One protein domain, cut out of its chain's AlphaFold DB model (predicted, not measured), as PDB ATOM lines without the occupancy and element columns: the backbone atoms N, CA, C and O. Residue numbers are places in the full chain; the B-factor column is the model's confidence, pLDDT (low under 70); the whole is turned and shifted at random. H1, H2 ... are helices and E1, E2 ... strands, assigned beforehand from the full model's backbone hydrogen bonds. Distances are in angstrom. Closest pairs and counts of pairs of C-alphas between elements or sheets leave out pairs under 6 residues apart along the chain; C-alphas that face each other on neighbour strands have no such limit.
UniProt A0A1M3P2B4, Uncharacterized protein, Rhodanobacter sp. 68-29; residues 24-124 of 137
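Overview. This is residues 24 to 124 of the 137 residues of an uncharacterized protein of Rhodanobacter sp. 68-29 (UniProt A0A1M3P2B4). A long, strongly twisted hairpin of E1 and E2, with short E3 beside E2, makes a wall with H3 and H4 packed on one face, in two layers, helices over a sheet. The small hairpin E4-E5 lies toward one end of the longest axis and H1 toward the other. The 101 printed residues run E1 E2 H1 H2 E3 E4 E5 H3 H4, mixed helices and strands; sheets E1-E2-E3 and E4-E5 are antiparallel. The whole is compact, radius of gyration of the C-alphas 14.6 A, spanning 48 by 33 by 19 A.

Along the chain. Find C-alpha 25 at (215.955, 258.426, 186.306), where E1 begins; it runs 30.2 A to residue 35. E2, residues 41 to 51, is 29.6 A long and bends by 52 degrees at residue 47; E3 is residues 78 to 82. Look for H3 at residues 98 to 107 and H4 at 109 to 124, 22.1 A, ending at (204.937, 258.782, 196.935). H2 is residues 70 to 77, H1 55 to 62, E4 85 to 87 and E5 93 to 95.

Arrangement. Between E1 and E2, find N 30 and O 46 at 2.8 A; between E2 and E3, N 49 and O 80 at 2.8 A. H4 is on the sheet, its closest C-alphas to E1 being Ala 114 and Val 32, 5.7 A. H3's height over the sheet is 8.5 A. H3 and H4 only just touch, only at the corner, with 3 pairs of C-alphas within 8 A, closest Val 105 and Cys 111, 5.1 A. H2 only grazes the sheet and touches residues 112 to 116 of H4, closest C-alphas Leu 74 and Phe 116, 6.5 A, at a steep tilt of 54 degrees. H1 is close but not clearly touching H2, closest C-alphas Phe 61 and Val 73, 6.8 A. In E4-E5, N 86 and O 94 are 2.9 A apart. In H1, H2, H3 and H4 every O i to N i+4 pair is within hydrogen-bond range.

Size, cuts and confidence. The C-alphas farthest apart, Glu 65 and Asp 90, are 50.0 A apart. The printed part has no cut and no long link. Residues 64, 87, 89 and 91 have pLDDT under 70.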
ATOM      1  N   ASP A  24     219.566 259.675 188.665       71.31
ATOM      2  CA  ASP A  24     218.675 258.568 189.000       71.31
ATOM      3  C   ASP A  24     217.318 258.835 188.321       71.31
ATOM      4  O   ASP A  24     216.450 259.546 188.826       71.31
ATOM      5  N   THR A  25     217.205 258.408 187.066       84.19
ATOM      6  CA  THR A  25     215.955 258.426 186.306       84.19
ATOM      7  C   THR A  25     215.300 257.060 186.404       84.19
ATOM      8  O   THR A  25     215.964 256.039 186.219       84.19
ATOM      9  N   PHE A  26     213.990 257.019 186.613       85.38
ATOM     10  CA  PHE A  26     213.218 255.783 186.612       85.38
ATOM     11  C   PHE A  26     212.252 255.762 185.431       85.38
ATOM     12  O   PHE A  26     211.728 256.791 185.015       85.38
ATOM     13  N   THR A  27     212.014 254.577 184.878       88.12
ATOM     14  CA  THR A  27     211.071 254.403 183.768       88.12
ATOM     15  C   THR A  27     209.824 253.688 184.259       88.12
ATOM     16  O   THR A  27     209.926 252.690 184.974       88.12
ATOM     17  N   ARG A  28     208.649 254.169 183.854       86.38
ATOM     18  CA  ARG A  28     207.363 253.528 184.130       86.38
ATOM     19  C   ARG A  28     206.487 253.452 182.897       86.38
ATOM     20  O   ARG A  28     206.563 254.283 181.998       86.38
ATOM     21  N   THR A  29     205.646 252.424 182.875       89.88
ATOM     22  CA  THR A  29     204.587 252.287 181.882       89.88
ATOM     23  C   THR A  29     203.365 253.059 182.365       89.88
ATOM     24  O   THR A  29     202.656 252.608 183.266       89.88
ATOM     25  N   VAL A  30     203.127 254.212 181.755       88.31
ATOM     26  CA  VAL A  30     201.996 255.092 182.028       88.31
ATOM     27  C   VAL A  30     200.802 254.612 181.217       88.31
ATOM     28  O   VAL A  30     200.868 254.532 179.992       88.31
ATOM     29  N   LYS A  31     199.695 254.309 181.897       88.00
ATOM     30  CA  LYS A  31     198.429 253.948 181.250       88.00
ATOM     31  C   LYS A  31     197.557 255.184 181.083       88.00
ATOM     32  O   LYS A  31     197.255 255.870 182.057       88.00
ATOM     33  N   VAL A  32     197.109 255.428 179.861       87.75
ATOM     34  CA  VAL A  32     196.261 256.559 179.484       87.75
ATOM     35  C   VAL A  32     194.903 256.051 179.035       87.75
ATOM     36  O   VAL A  32     194.790 255.014 178.383       87.75
ATOM     37  N   ARG A  33     193.859 256.807 179.364       85.19
ATOM     38  CA  ARG A  33     192.502 256.563 178.881       85.19
ATOM     39  C   ARG A  33     192.052 257.752 178.056       85.19
ATOM     40  O   ARG A  33     191.890 258.840 178.596       85.19
ATOM     41  N   PHE A  34     191.831 257.519 176.772       83.38
ATOM     42  CA  PHE A  34     191.304 258.498 175.835       83.38
ATOM     43  C   PHE A  34     189.790 258.347 175.767       83.38
ATOM     44  O   PHE A  34     189.282 257.247 175.524       83.38
ATOM     45  N   ALA A  35     189.058 259.434 175.991       80.06
ATOM     46  CA  ALA A  35     187.618 259.439 175.771       80.06
ATOM     47  C   ALA A  35     187.331 259.359 174.262       80.06
ATOM     48  O   ALA A  35     187.990 260.012 173.458       80.06
ATOM     49  N   THR A  36     186.358 258.541 173.869       80.44
ATOM     50  CA  THR A  36     185.897 258.446 172.476       80.44
ATOM     51  C   THR A  36     184.564 259.164 172.312       80.44
ATOM     52  O   THR A  36     183.749 259.174 173.234       80.44
ATOM     53  N   GLU A  37     184.300 259.705 171.121       75.94
ATOM     54  CA  GLU A  37     183.031 260.384 170.803       75.94
ATOM     55  C   GLU A  37     181.797 259.486 170.991       75.94
ATOM     56  O   GLU A  37     180.704 259.976 171.252       75.94
ATOM     57  N   SER A  38     181.960 258.160 170.937       77.12
ATOM     58  CA  SER A  38     180.882 257.196 171.198       77.12
ATOM     59  C   SER A  38     180.600 256.945 172.691       77.12
ATOM     60  O   SER A  38     179.858 256.022 173.015       77.12
ATOM     61  N   GLY A  39     181.200 257.711 173.611       74.25
ATOM     62  CA  GLY A  39     181.031 257.540 175.061       74.25
ATOM     63  C   GLY A  39     181.813 256.363 175.662       74.25
ATOM     64  O   GLY A  39     181.668 256.065 176.846       74.25
ATOM     65  N   GLY A  40     182.646 255.691 174.863       78.31
ATOM     66  CA  GLY A  40     183.593 254.676 175.324       78.31
ATOM     67  C   GLY A  40     184.960 255.269 175.669       78.31
ATOM     68  O   GLY A  40     185.233 256.439 175.395       78.31
ATOM     69  N   PHE A  41     185.854 254.440 176.201       82.75
ATOM     70  CA  PHE A  41     187.249 254.808 176.444       82.75
ATOM     71  C   PHE A  41     188.169 253.892 175.644       82.75
ATOM     72  O   PHE A  41     187.952 252.681 175.589       82.75
ATOM     73  N   ARG A  42     189.208 254.463 175.040       82.06
ATOM     74  CA  ARG A  42     190.336 253.707 174.498       82.06
ATOM     75  C   ARG A  42     191.480 253.786 175.486       82.06
ATOM     76  O   ARG A  42     191.899 254.874 175.866       82.06
ATOM     77  N   GLU A  43     191.967 252.631 175.908       83.75
ATOM     78  CA  GLU A  43     193.161 252.551 176.738       83.75
ATOM     79  C   GLU A  43     194.388 252.492 175.826       83.75
ATOM     80  O   GLU A  43     194.385 251.807 174.800       83.75
ATOM     81  N   GLY A  44     195.415 253.245 176.187       84.25
ATOM     82  CA  GLY A  44     196.743 253.167 175.601       84.25
ATOM     83  C   GLY A  44     197.778 253.191 176.711       84.25
ATOM     84  O   GLY A  44     197.480 253.560 177.849       84.25
ATOM     85  N   ASP A  45     198.999 252.804 176.394       87.25
ATOM     86  CA  ASP A  45     200.109 252.909 177.320       87.25
ATOM     87  C   ASP A  45     201.362 253.388 176.604       87.25
ATOM     88  O   ASP A  45     201.542 253.172 175.408       87.25
ATOM     89  N   PHE A  46     202.203 254.095 177.349       88.38
ATOM     90  CA  PHE A  46     203.512 254.520 176.887       88.38
ATOM     91  C   PHE A  46     204.523 254.405 178.017       88.38
ATOM     92  O   PHE A  46     204.180 254.440 179.201       88.38
ATOM     93  N   LYS A  47     205.795 254.264 177.665       90.00
ATOM     94  CA  LYS A  47     206.888 254.257 178.633       90.00
ATOM     95  C   LYS A  47     207.399 255.675 178.817       90.00
ATOM     96  O   LYS A  47     207.881 256.285 177.867       90.00
ATOM     97  N   ALA A  48     207.313 256.177 180.038       90.06
ATOM     98  CA  ALA A  48     207.822 257.477 180.435       90.06
ATOM     99  C   ALA A  48     209.045 257.303 181.334       90.06
ATOM    100  O   ALA A  48     209.028 256.497 182.266       90.06
ATOM    101  N   SER A  49     210.095 258.063 181.059       89.88
ATOM    102  CA  SER A  49     211.299 258.139 181.876       89.88
ATOM    103  C   SER A  49     211.286 259.448 182.647       89.88
ATOM    104  O   SER A  49     211.308 260.532 182.060       89.88
ATOM    105  N   PHE A  50     211.266 259.346 183.968       89.75
ATOM    106  CA  PHE A  50     211.201 260.475 184.879       89.75
ATOM    107  C   PHE A  50     212.504 260.628 185.650       89.75
ATOM    108  O   PHE A  50     213.118 259.642 186.054       89.75
ATOM    109  N   ARG A  51     212.903 261.866 185.909       87.62
ATOM    110  CA  ARG A  51     213.971 262.200 186.840       87.62
ATOM    111  C   ARG A  51     213.460 262.056 188.269       87.62
ATOM    112  O   ARG A  51     212.402 262.591 188.596       87.62
ATOM    113  N   ARG A  52     214.209 261.367 189.135       84.88
ATOM    114  CA  ARG A  52     213.932 261.403 190.574       84.88
ATOM    115  C   ARG A  52     214.207 262.802 191.109       84.88
ATOM    116  O   ARG A  52     215.253 263.391 190.832       84.88
ATOM    117  N   ILE A  53     213.267 263.303 191.894       83.81
ATOM    118  CA  ILE A  53     213.377 264.573 192.614       83.81
ATOM    119  C   ILE A  53     213.382 264.309 194.119       83.81
ATOM    120  O   ILE A  53     213.002 263.230 194.569       83.81
ATOM    121  N   THR A  54     213.825 265.273 194.919       81.19
ATOM    122  CA  THR A  54     213.747 265.154 196.378       81.19
ATOM    123  C   THR A  54     212.304 265.302 196.858       81.19
ATOM    124  O   THR A  54     211.451 265.848 196.158       81.19
ATOM    125  N   LYS A  55     212.023 264.835 198.079       76.19
ATOM    126  CA  LYS A  55     210.710 265.016 198.709       76.19
ATOM    127  C   LYS A  55     210.320 266.488 198.816       76.19
ATOM    128  O   LYS A  55     209.175 266.816 198.564       76.19
ATOM    129  N   GLU A  56     211.275 267.352 199.152       81.25
ATOM    130  CA  GLU A  56     211.065 268.801 199.237       81.25
ATOM    131  C   GLU A  56     210.575 269.356 197.899       81.25
ATOM    132  O   GLU A  56     209.547 270.019 197.858       81.25
ATOM    133  N   ARG A  57     211.228 268.970 196.793       82.44
ATOM    134  CA  ARG A  57     210.821 269.385 195.446       82.44
ATOM    135  C   ARG A  57     209.460 268.813 195.037       82.44
ATOM    136  O   ARG A  57     208.694 269.467 194.343       82.44
ATOM    137  N   LEU A  58     209.148 267.591 195.475       82.56
ATOM    138  CA  LEU A  58     207.833 266.979 195.276       82.56
ATOM    139  C   LEU A  58     206.732 267.729 196.044       82.56
ATOM    140  O   LEU A  58     205.643 267.892 195.502       82.56
ATOM    141  N   ASP A  59     207.003 268.155 197.280       81.44
ATOM    142  CA  ASP A  59     206.088 268.957 198.102       81.44
ATOM    143  C   ASP A  59     205.880 270.346 197.483       81.44
ATOM    144  O   ASP A  59     204.738 270.765 197.351       81.44
ATOM    145  N   GLU A  60     206.938 270.997 196.979       84.00
ATOM    146  CA  GLU A  60     206.829 272.264 196.232       84.00
ATOM    147  C   GLU A  60     205.892 272.152 195.019       84.00
ATOM    148  O   GLU A  60     205.147 273.079 194.723       84.00
ATOM    149  N   PHE A  61     205.899 271.018 194.314       83.00
ATOM    150  CA  PHE A  61     204.991 270.788 193.186       83.00
ATOM    151  C   PHE A  61     203.548 270.460 193.591       83.00
ATOM    152  O   PHE A  61     202.653 270.538 192.750       83.00
ATOM    153  N   LEU A  62     203.322 270.026 194.833       77.94
ATOM    154  CA  LEU A  62     201.986 269.789 195.392       77.94
ATOM    155  C   LEU A  62     201.429 271.019 196.106       77.94
ATOM    156  O   LEU A  62     200.239 271.037 196.424       77.94
ATOM    157  N   ASP A  63     202.282 271.998 196.383       80.19
ATOM    158  CA  ASP A  63     201.906 273.235 197.031       80.19
ATOM    159  C   ASP A  63     201.092 274.107 196.065       80.19
ATOM    160  O   ASP A  63     201.570 274.555 195.021       80.19
ATOM    161  N   ASP A  64     199.820 274.313 196.407       69.38
ATOM    162  CA  ASP A  64     198.869 275.095 195.603       69.38
ATOM    163  C   ASP A  64     199.269 276.586 195.558       69.38
ATOM    164  O   ASP A  64     198.934 277.297 194.611       69.38
ATOM    165  N   GLU A  65     200.045 277.054 196.548       73.00
ATOM    166  CA  GLU A  65     200.562 278.425 196.640       73.00
ATOM    167  C   GLU A  65     201.752 278.658 195.692       73.00
ATOM    168  O   GLU A  65     201.930 279.763 195.175       73.00
ATOM    169  N   ALA A  66     202.529 277.611 195.396       73.38
ATOM    170  CA  ALA A  66     203.644 277.656 194.453       73.38
ATOM    171  C   ALA A  66     203.201 277.831 192.986       73.38
ATOM    172  O   ALA A  66     203.982 278.299 192.156       73.38
ATOM    173  N   GLY A  67     201.948 277.491 192.660       75.56
ATOM    174  CA  GLY A  67     201.328 277.802 191.369       75.56
ATOM    175  C   GLY A  67     201.866 277.020 190.164       75.56
ATOM    176  O   GLY A  67     201.618 277.428 189.028       75.56
ATOM    177  N   TYR A  68     202.580 275.910 190.376       80.94
ATOM    178  CA  TYR A  68     203.107 275.090 189.283       80.94
ATOM    179  C   TYR A  68     201.992 274.364 188.527       80.94
ATOM    180  O   TYR A  68     201.163 273.654 189.101       80.94
ATOM    181  N   THR A  69     202.009 274.468 187.201       82.06
ATOM    182  CA  THR A  69     201.105 273.681 186.361       82.06
ATOM    183  C   THR A  69     201.629 272.259 186.156       82.06
ATOM    184  O   THR A  69     202.832 271.996 186.168       82.06
ATOM    185  N   GLN A  70     200.725 271.312 185.888       81.19
ATOM    186  CA  GLN A  70     201.098 269.916 185.614       81.19
ATOM    187  C   GLN A  70     202.113 269.790 184.467       81.19
ATOM    188  O   GLN A  70     202.985 268.921 184.497       81.19
ATOM    189  N   SER A  71     202.001 270.664 183.465       80.62
ATOM    190  CA  SER A  71     202.912 270.726 182.325       80.62
ATOM    191  C   SER A  71     204.309 271.199 182.719       80.62
ATOM    192  O   SER A  71     205.276 270.655 182.200       80.62
ATOM    193  N   GLU A  72     204.429 272.167 183.631       83.81
ATOM    194  CA  GLU A  72     205.724 272.651 184.132       83.81
ATOM    195  C   GLU A  72     206.430 271.593 184.973       83.81
ATOM    196  O   GLU A  72     207.613 271.334 184.770       83.81
ATOM    197  N   VAL A  73     205.686 270.911 185.849       85.31
ATOM    198  CA  VAL A  73     206.231 269.792 186.625       85.31
ATOM    199  C   VAL A  73     206.757 268.715 185.685       85.31
ATOM    200  O   VAL A  73     207.896 268.275 185.821       85.31
ATOM    201  N   LEU A  74     205.958 268.316 184.690       84.38
ATOM    202  CA  LEU A  74     206.389 267.346 183.687       84.38
ATOM    203  C   LEU A  74     207.546 267.852 182.825       84.38
ATOM    204  O   LEU A  74     208.361 267.032 182.430       84.38
ATOM    205  N   ASP A  75     207.661 269.142 182.527       84.19
ATOM    206  CA  ASP A  75     208.819 269.661 181.791       84.19
ATOM    207  C   ASP A  75     210.121 269.482 182.588       84.19
ATOM    208  O   ASP A  75     211.140 269.109 182.010       84.19
ATOM    209  N   GLU A  76     210.063 269.640 183.917       84.00
ATOM    210  CA  GLU A  76     211.216 269.452 184.802       84.00
ATOM    211  C   GLU A  76     211.558 267.965 185.020       84.00
ATOM    212  O   GLU A  76     212.737 267.594 185.059       84.00
ATOM    213  N   VAL A  77     210.545 267.098 185.159       87.25
ATOM    214  CA  VAL A  77     210.763 265.692 185.551       87.25
ATOM    215  C   VAL A  77     210.721 264.697 184.395       87.25
ATOM    216  O   VAL A  77     211.344 263.646 184.499       87.25
ATOM    217  N   LEU A  78     210.017 264.963 183.295       87.88
ATOM    218  CA  LEU A  78     209.894 264.028 182.172       87.88
ATOM    219  C   LEU A  78     211.107 264.146 181.245       87.88
ATOM    220  O   LEU A  78     211.223 265.062 180.435       87.88
ATOM    221  N   THR A  79     211.990 263.158 181.329       87.44
ATOM    222  CA  THR A  79     213.249 263.110 180.568       87.44
ATOM    223  C   THR A  79     213.127 262.380 179.233       87.44
ATOM    224  O   THR A  79     213.910 262.631 178.319       87.44
ATOM    225  N   GLY A  80     212.150 261.481 179.093       85.94
ATOM    226  CA  GLY A  80     211.979 260.693 177.877       85.94
ATOM    227  C   GLY A  80     210.624 260.005 177.798       85.94
ATOM    228  O   GLY A  80     209.995 259.717 178.814       85.94
ATOM    229  N   VAL A  81     210.180 259.741 176.572       88.12
ATOM    230  CA  VAL A  81     208.959 258.990 176.269       88.12
ATOM    231  C   VAL A  81     209.260 258.018 175.130       88.12
ATOM    232  O   VAL A  81     209.957 258.374 174.182       88.12
ATOM    233  N   SER A  82     208.758 256.791 175.244       85.88
ATOM    234  CA  SER A  82     208.891 255.726 174.245       85.88
ATOM    235  C   SER A  82     207.616 254.880 174.161       85.88
ATOM    236  O   SER A  82     206.810 254.855 175.096       85.88
ATOM    237  N   GLY A  83     207.433 254.151 173.057       80.38
ATOM    238  CA  GLY A  83     206.260 253.299 172.843       80.38
ATOM    239  C   GLY A  83     205.032 254.027 172.293       80.38
ATOM    240  O   GLY A  83     203.970 253.418 172.193       80.38
ATOM    241  N   ILE A  84     205.160 255.300 171.905       81.31
ATOM    242  CA  ILE A  84     204.106 256.023 171.192       81.31
ATOM    243  C   ILE A  84     204.362 255.894 169.697       81.31
ATOM    244  O   ILE A  84     205.325 256.438 169.154       81.31
ATOM    245  N   GLY A  85     203.470 255.173 169.031       77.81
ATOM    246  CA  GLY A  85     203.501 254.999 167.591       77.81
ATOM    247  C   GLY A  85     202.160 255.310 166.953       77.81
ATOM    248  O   GLY A  85     201.100 255.164 167.565       77.81
ATOM    249  N   GLN A  86     202.220 255.733 165.698       71.31
ATOM    250  CA  GLN A  86     201.044 255.900 164.859       71.31
ATOM    251  C   GLN A  86     200.869 254.669 163.979       71.31
ATOM    252  O   GLN A  86     201.841 254.053 163.543       71.31
ATOM    253  N   LYS A  87     199.619 254.292 163.717       69.75
ATOM    254  CA  LYS A  87     199.340 253.243 162.740       69.75
ATOM    255  C   LYS A  87     199.590 253.822 161.347       69.75
ATOM    256  O   LYS A  87     198.820 254.670 160.904       69.75
ATOM    257  N   GLY A  88     200.663 253.378 160.700       70.25
ATOM    258  CA  GLY A  88     200.991 253.735 159.324       70.25
ATOM    259  C   GLY A  88     199.988 253.150 158.327       70.25
ATOM    260  O   GLY A  88     199.154 252.304 158.670       70.25
ATOM    261  N   GLU A  89     200.082 253.588 157.073       65.44
ATOM    262  CA  GLU A  89     199.166 253.198 155.987       65.44
ATOM    263  C   GLU A  89     199.188 251.679 155.712       65.44
ATOM    264  O   GLU A  89     198.156 251.081 155.418       65.44
ATOM    265  N   ASP A  90     200.335 251.028 155.950       73.94
ATOM    266  CA  ASP A  90     200.542 249.569 155.865       73.94
ATOM    267  C   ASP A  90     199.960 248.795 157.072       73.94
ATOM    268  O   ASP A  90     200.093 247.579 157.198       73.94
ATOM    269  N   GLY A  91     199.337 249.497 158.024       69.88
ATOM    270  CA  GLY A  91     198.749 248.921 159.231       69.88
ATOM    271  C   GLY A  91     199.742 248.574 160.344       69.88
ATOM    272  O   GLY A  91     199.308 248.115 161.404       69.88
ATOM    273  N   LYS A  92     201.040 248.821 160.137       74.75
ATOM    274  CA  LYS A  92     202.096 248.685 161.151       74.75
ATOM    275  C   LYS A  92     202.110 249.894 162.086       74.75
ATOM    276  O   LYS A  92     201.822 251.009 161.665       74.75
ATOM    277  N   ILE A  93     202.438 249.668 163.356       78.31
ATOM    278  CA  ILE A  93     202.689 250.756 164.304       78.31
ATOM    279  C   ILE A  93     204.108 251.256 164.052       78.31
ATOM    280  O   ILE A  93     205.068 250.519 164.269       78.31
ATOM    281  N   GLU A  94     204.229 252.486 163.572       78.69
ATOM    282  CA  GLU A  94     205.505 253.168 163.403       78.69
ATOM    283  C   GLU A  94     205.738 254.053 164.624       78.69
ATOM    284  O   GLU A  94     204.951 254.965 164.901       78.69
ATOM    285  N   GLU A  95     206.790 253.754 165.389       80.50
ATOM    286  CA  GLU A  95     207.186 254.582 166.526       80.50
ATOM    287  C   GLU A  95     207.559 255.982 166.041       80.50
ATOM    288  O   GLU A  95     208.354 256.155 165.114       80.50
ATOM    289  N   LEU A  96     206.970 256.992 166.677       82.06
ATOM    290  CA  LEU A  96     207.283 258.378 166.364       82.06
ATOM    291  C   LEU A  96     208.717 258.700 166.817       82.06
ATOM    292  O   LEU A  96     209.231 258.080 167.752       82.06
ATOM    293  N   PRO A  97     209.379 259.703 166.223       84.06
ATOM    294  CA  PRO A  97     210.639 260.207 166.752       84.06
ATOM    295  C   PRO A  97     210.485 260.616 168.227       84.06
ATOM    296  O   PRO A  97     209.437 261.142 168.603       84.06
ATOM    297  N   PRO A  98     211.515 260.458 169.075       79.88
ATOM    298  CA  PRO A  98     211.413 260.747 170.510       79.88
ATOM    299  C   PRO A  98     210.984 262.194 170.807       79.88
ATOM    300  O   PRO A  98     210.241 262.442 171.756       79.88
ATOM    301  N   ALA A  99     211.386 263.150 169.963       79.25
ATOM    302  CA  ALA A  99     210.953 264.543 170.070       79.25
ATOM    303  C   ALA A  99     209.444 264.715 169.814       79.25
ATOM    304  O   ALA A  99     208.786 265.497 170.500       79.25
ATOM    305  N   ASP A 100     208.884 263.971 168.860       84.12
ATOM    306  CA  ASP A 100     207.456 263.992 168.549       84.12
ATOM    307  C   ASP A 100     206.639 263.209 169.580       84.12
ATOM    308  O   ASP A 100     205.554 263.651 169.945       84.12
ATOM    309  N   GLN A 101     207.180 262.121 170.139       83.94
ATOM    310  CA  GLN A 101     206.563 261.408 171.265       83.94
ATOM    311  C   GLN A 101     206.417 262.316 172.492       83.94
ATOM    312  O   GLN A 101     205.341 262.397 173.085       83.94
ATOM    313  N   LEU A 102     207.476 263.060 172.840       82.50
ATOM    314  CA  LEU A 102     207.445 264.044 173.925       82.50
ATOM    315  C   LEU A 102     206.429 265.155 173.652       82.50
ATOM    316  O   LEU A 102     205.635 265.494 174.531       82.50
ATOM    317  N   LYS A 103     206.410 265.700 172.430       83.38
ATOM    318  CA  LYS A 103     205.409 266.699 172.031       83.38
ATOM    319  C   LYS A 103     203.991 266.151 172.106       83.38
ATOM    320  O   LYS A 103     203.094 266.894 172.492       83.38
ATOM    321  N   TRP A 104     203.777 264.892 171.742       83.19
ATOM    322  CA  TRP A 104     202.459 264.273 171.773       83.19
ATOM    323  C   TRP A 104     201.946 264.141 173.205       83.19
ATOM    324  O   TRP A 104     200.857 264.624 173.502       83.19
ATOM    325  N   VAL A 105     202.771 263.620 174.121       84.00
ATOM    326  CA  VAL A 105     202.420 263.557 175.551       84.00
ATOM    327  C   VAL A 105     202.112 264.941 176.107       84.00
ATOM    328  O   VAL A 105     201.115 265.088 176.802       84.00
ATOM    329  N   ARG A 106     202.918 265.951 175.756       82.19
ATOM    330  CA  ARG A 106     202.744 267.339 176.215       82.19
ATOM    331  C   ARG A 106     201.482 268.016 175.669       82.19
ATOM    332  O   ARG A 106     200.888 268.828 176.369       82.19
ATOM    333  N   ASN A 107     201.079 267.706 174.435       84.81
ATOM    334  CA  ASN A 107     199.872 268.272 173.821       84.81
ATOM    335  C   ASN A 107     198.590 267.532 174.231       84.81
ATOM    336  O   ASN A 107     197.513 268.124 174.215       84.81
ATOM    337  N   SER A 108     198.680 266.252 174.594       85.31
ATOM    338  CA  SER A 108     197.531 265.461 175.033       85.31
ATOM    339  C   SER A 108     197.315 265.596 176.538       85.31
ATOM    340  O   SER A 108     198.045 265.013 177.339       85.31
ATOM    341  N   ILE A 109     196.252 266.303 176.927       84.50
ATOM    342  CA  ILE A 109     195.876 266.525 178.333       84.50
ATOM    343  C   ILE A 109     195.736 265.197 179.090       84.50
ATOM    344  O   ILE A 109     196.159 265.097 180.241       84.50
ATOM    345  N   GLU A 110     195.188 264.156 178.461       86.25
ATOM    346  CA  GLU A 110     195.072 262.822 179.058       86.25
ATOM    347  C   GLU A 110     196.441 262.194 179.342       86.25
ATOM    348  O   GLU A 110     196.625 261.575 180.391       86.25
ATOM    349  N   CYS A 111     197.415 262.385 178.447       86.12
ATOM    350  CA  CYS A 111     198.769 261.857 178.603       86.12
ATOM    351  C   CYS A 111     199.555 262.625 179.662       86.12
ATOM    352  O   CYS A 111     200.174 261.993 180.515       86.12
ATOM    353  N   CYS A 112     199.476 263.960 179.657       85.62
ATOM    354  CA  CYS A 112     200.017 264.801 180.724       85.62
ATOM    355  C   CYS A 112     199.441 264.392 182.084       85.62
ATOM    356  O   CYS A 112     200.184 264.094 183.014       85.62
ATOM    357  N   ASN A 113     198.116 264.287 182.201       86.56
ATOM    358  CA  ASN A 113     197.479 263.889 183.454       86.56
ATOM    359  C   ASN A 113     197.904 262.494 183.919       86.56
ATOM    360  O   ASN A 113     198.150 262.291 185.109       86.56
ATOM    361  N   ALA A 114     197.978 261.529 183.002       87.44
ATOM    362  CA  ALA A 114     198.390 260.171 183.326       87.44
ATOM    363  C   ALA A 114     199.862 260.112 183.761       87.44
ATOM    364  O   ALA A 114     200.158 259.514 184.793       87.44
ATOM    365  N   ALA A 115     200.767 260.771 183.027       87.38
ATOM    366  CA  ALA A 115     202.192 260.811 183.350       87.38
ATOM    367  C   ALA A 115     202.453 261.512 184.681       87.38
ATOM    368  O   ALA A 115     203.212 261.004 185.499       87.38
ATOM    369  N   PHE A 116     201.783 262.641 184.921       87.12
ATOM    370  CA  PHE A 116     201.866 263.369 186.181       87.12
ATOM    371  C   PHE A 116     201.422 262.471 187.340       87.12
ATOM    372  O   PHE A 116     202.172 262.255 188.286       87.12
ATOM    373  N   ARG A 117     200.233 261.863 187.253       85.44
ATOM    374  CA  ARG A 117     199.725 260.979 188.313       85.44
ATOM    375  C   ARG A 117     200.641 259.786 188.573       85.44
ATOM    376  O   ARG A 117     200.893 259.484 189.734       85.44
ATOM    377  N   ASP A 118     201.137 259.133 187.523       87.81
ATOM    378  CA  ASP A 118     202.029 257.975 187.650       87.81
ATOM    379  C   ASP A 118     203.383 258.366 188.270       87.81
ATOM    380  O   ASP A 118     203.888 257.656 189.140       87.81
ATOM    381  N   PHE A 119     203.918 259.539 187.912       87.00
ATOM    382  CA  PHE A 119     205.110 260.112 188.536       87.00
ATOM    383  C   PHE A 119     204.914 260.357 190.037       87.00
ATOM    384  O   PHE A 119     205.702 259.869 190.849       87.00
ATOM    385  N   PHE A 120     203.845 261.062 190.426       83.56
ATOM    386  CA  PHE A 120     203.553 261.334 191.836       83.56
ATOM    387  C   PHE A 120     203.269 260.061 192.626       83.56
ATOM    388  O   PHE A 120     203.692 259.954 193.774       83.56
ATOM    389  N   GLU A 121     202.574 259.089 192.035       83.88
ATOM    390  CA  GLU A 121     202.341 257.788 192.661       83.88
ATOM    391  C   GLU A 121     203.663 257.058 192.918       83.88
ATOM    392  O   GLU A 121     203.895 256.592 194.033       83.88
ATOM    393  N   ALA A 122     204.555 257.017 191.926       81.50
ATOM    394  CA  ALA A 122     205.868 256.399 192.064       81.50
ATOM    395  C   ALA A 122     206.721 257.101 193.131       81.50
ATOM    396  O   ALA A 122     207.264 256.443 194.016       81.50
ATOM    397  N   MET A 123     206.770 258.435 193.105       80.38
ATOM    398  CA  MET A 123     207.512 259.231 194.082       80.38
ATOM    399  C   MET A 123     206.927 259.117 195.495       80.38
ATOM    400  O   MET A 123     207.684 259.042 196.463       80.38
ATOM    401  N   ARG A 124     205.596 259.042 195.643       71.69
ATOM    402  CA  ARG A 124     204.937 258.782 196.935       71.69
ATOM    403  C   ARG A 124     205.183 257.369 197.443       71.69
ATOM    404  O   ARG A 124     205.300 257.200 198.648       71.69
TER     405      ARG A 124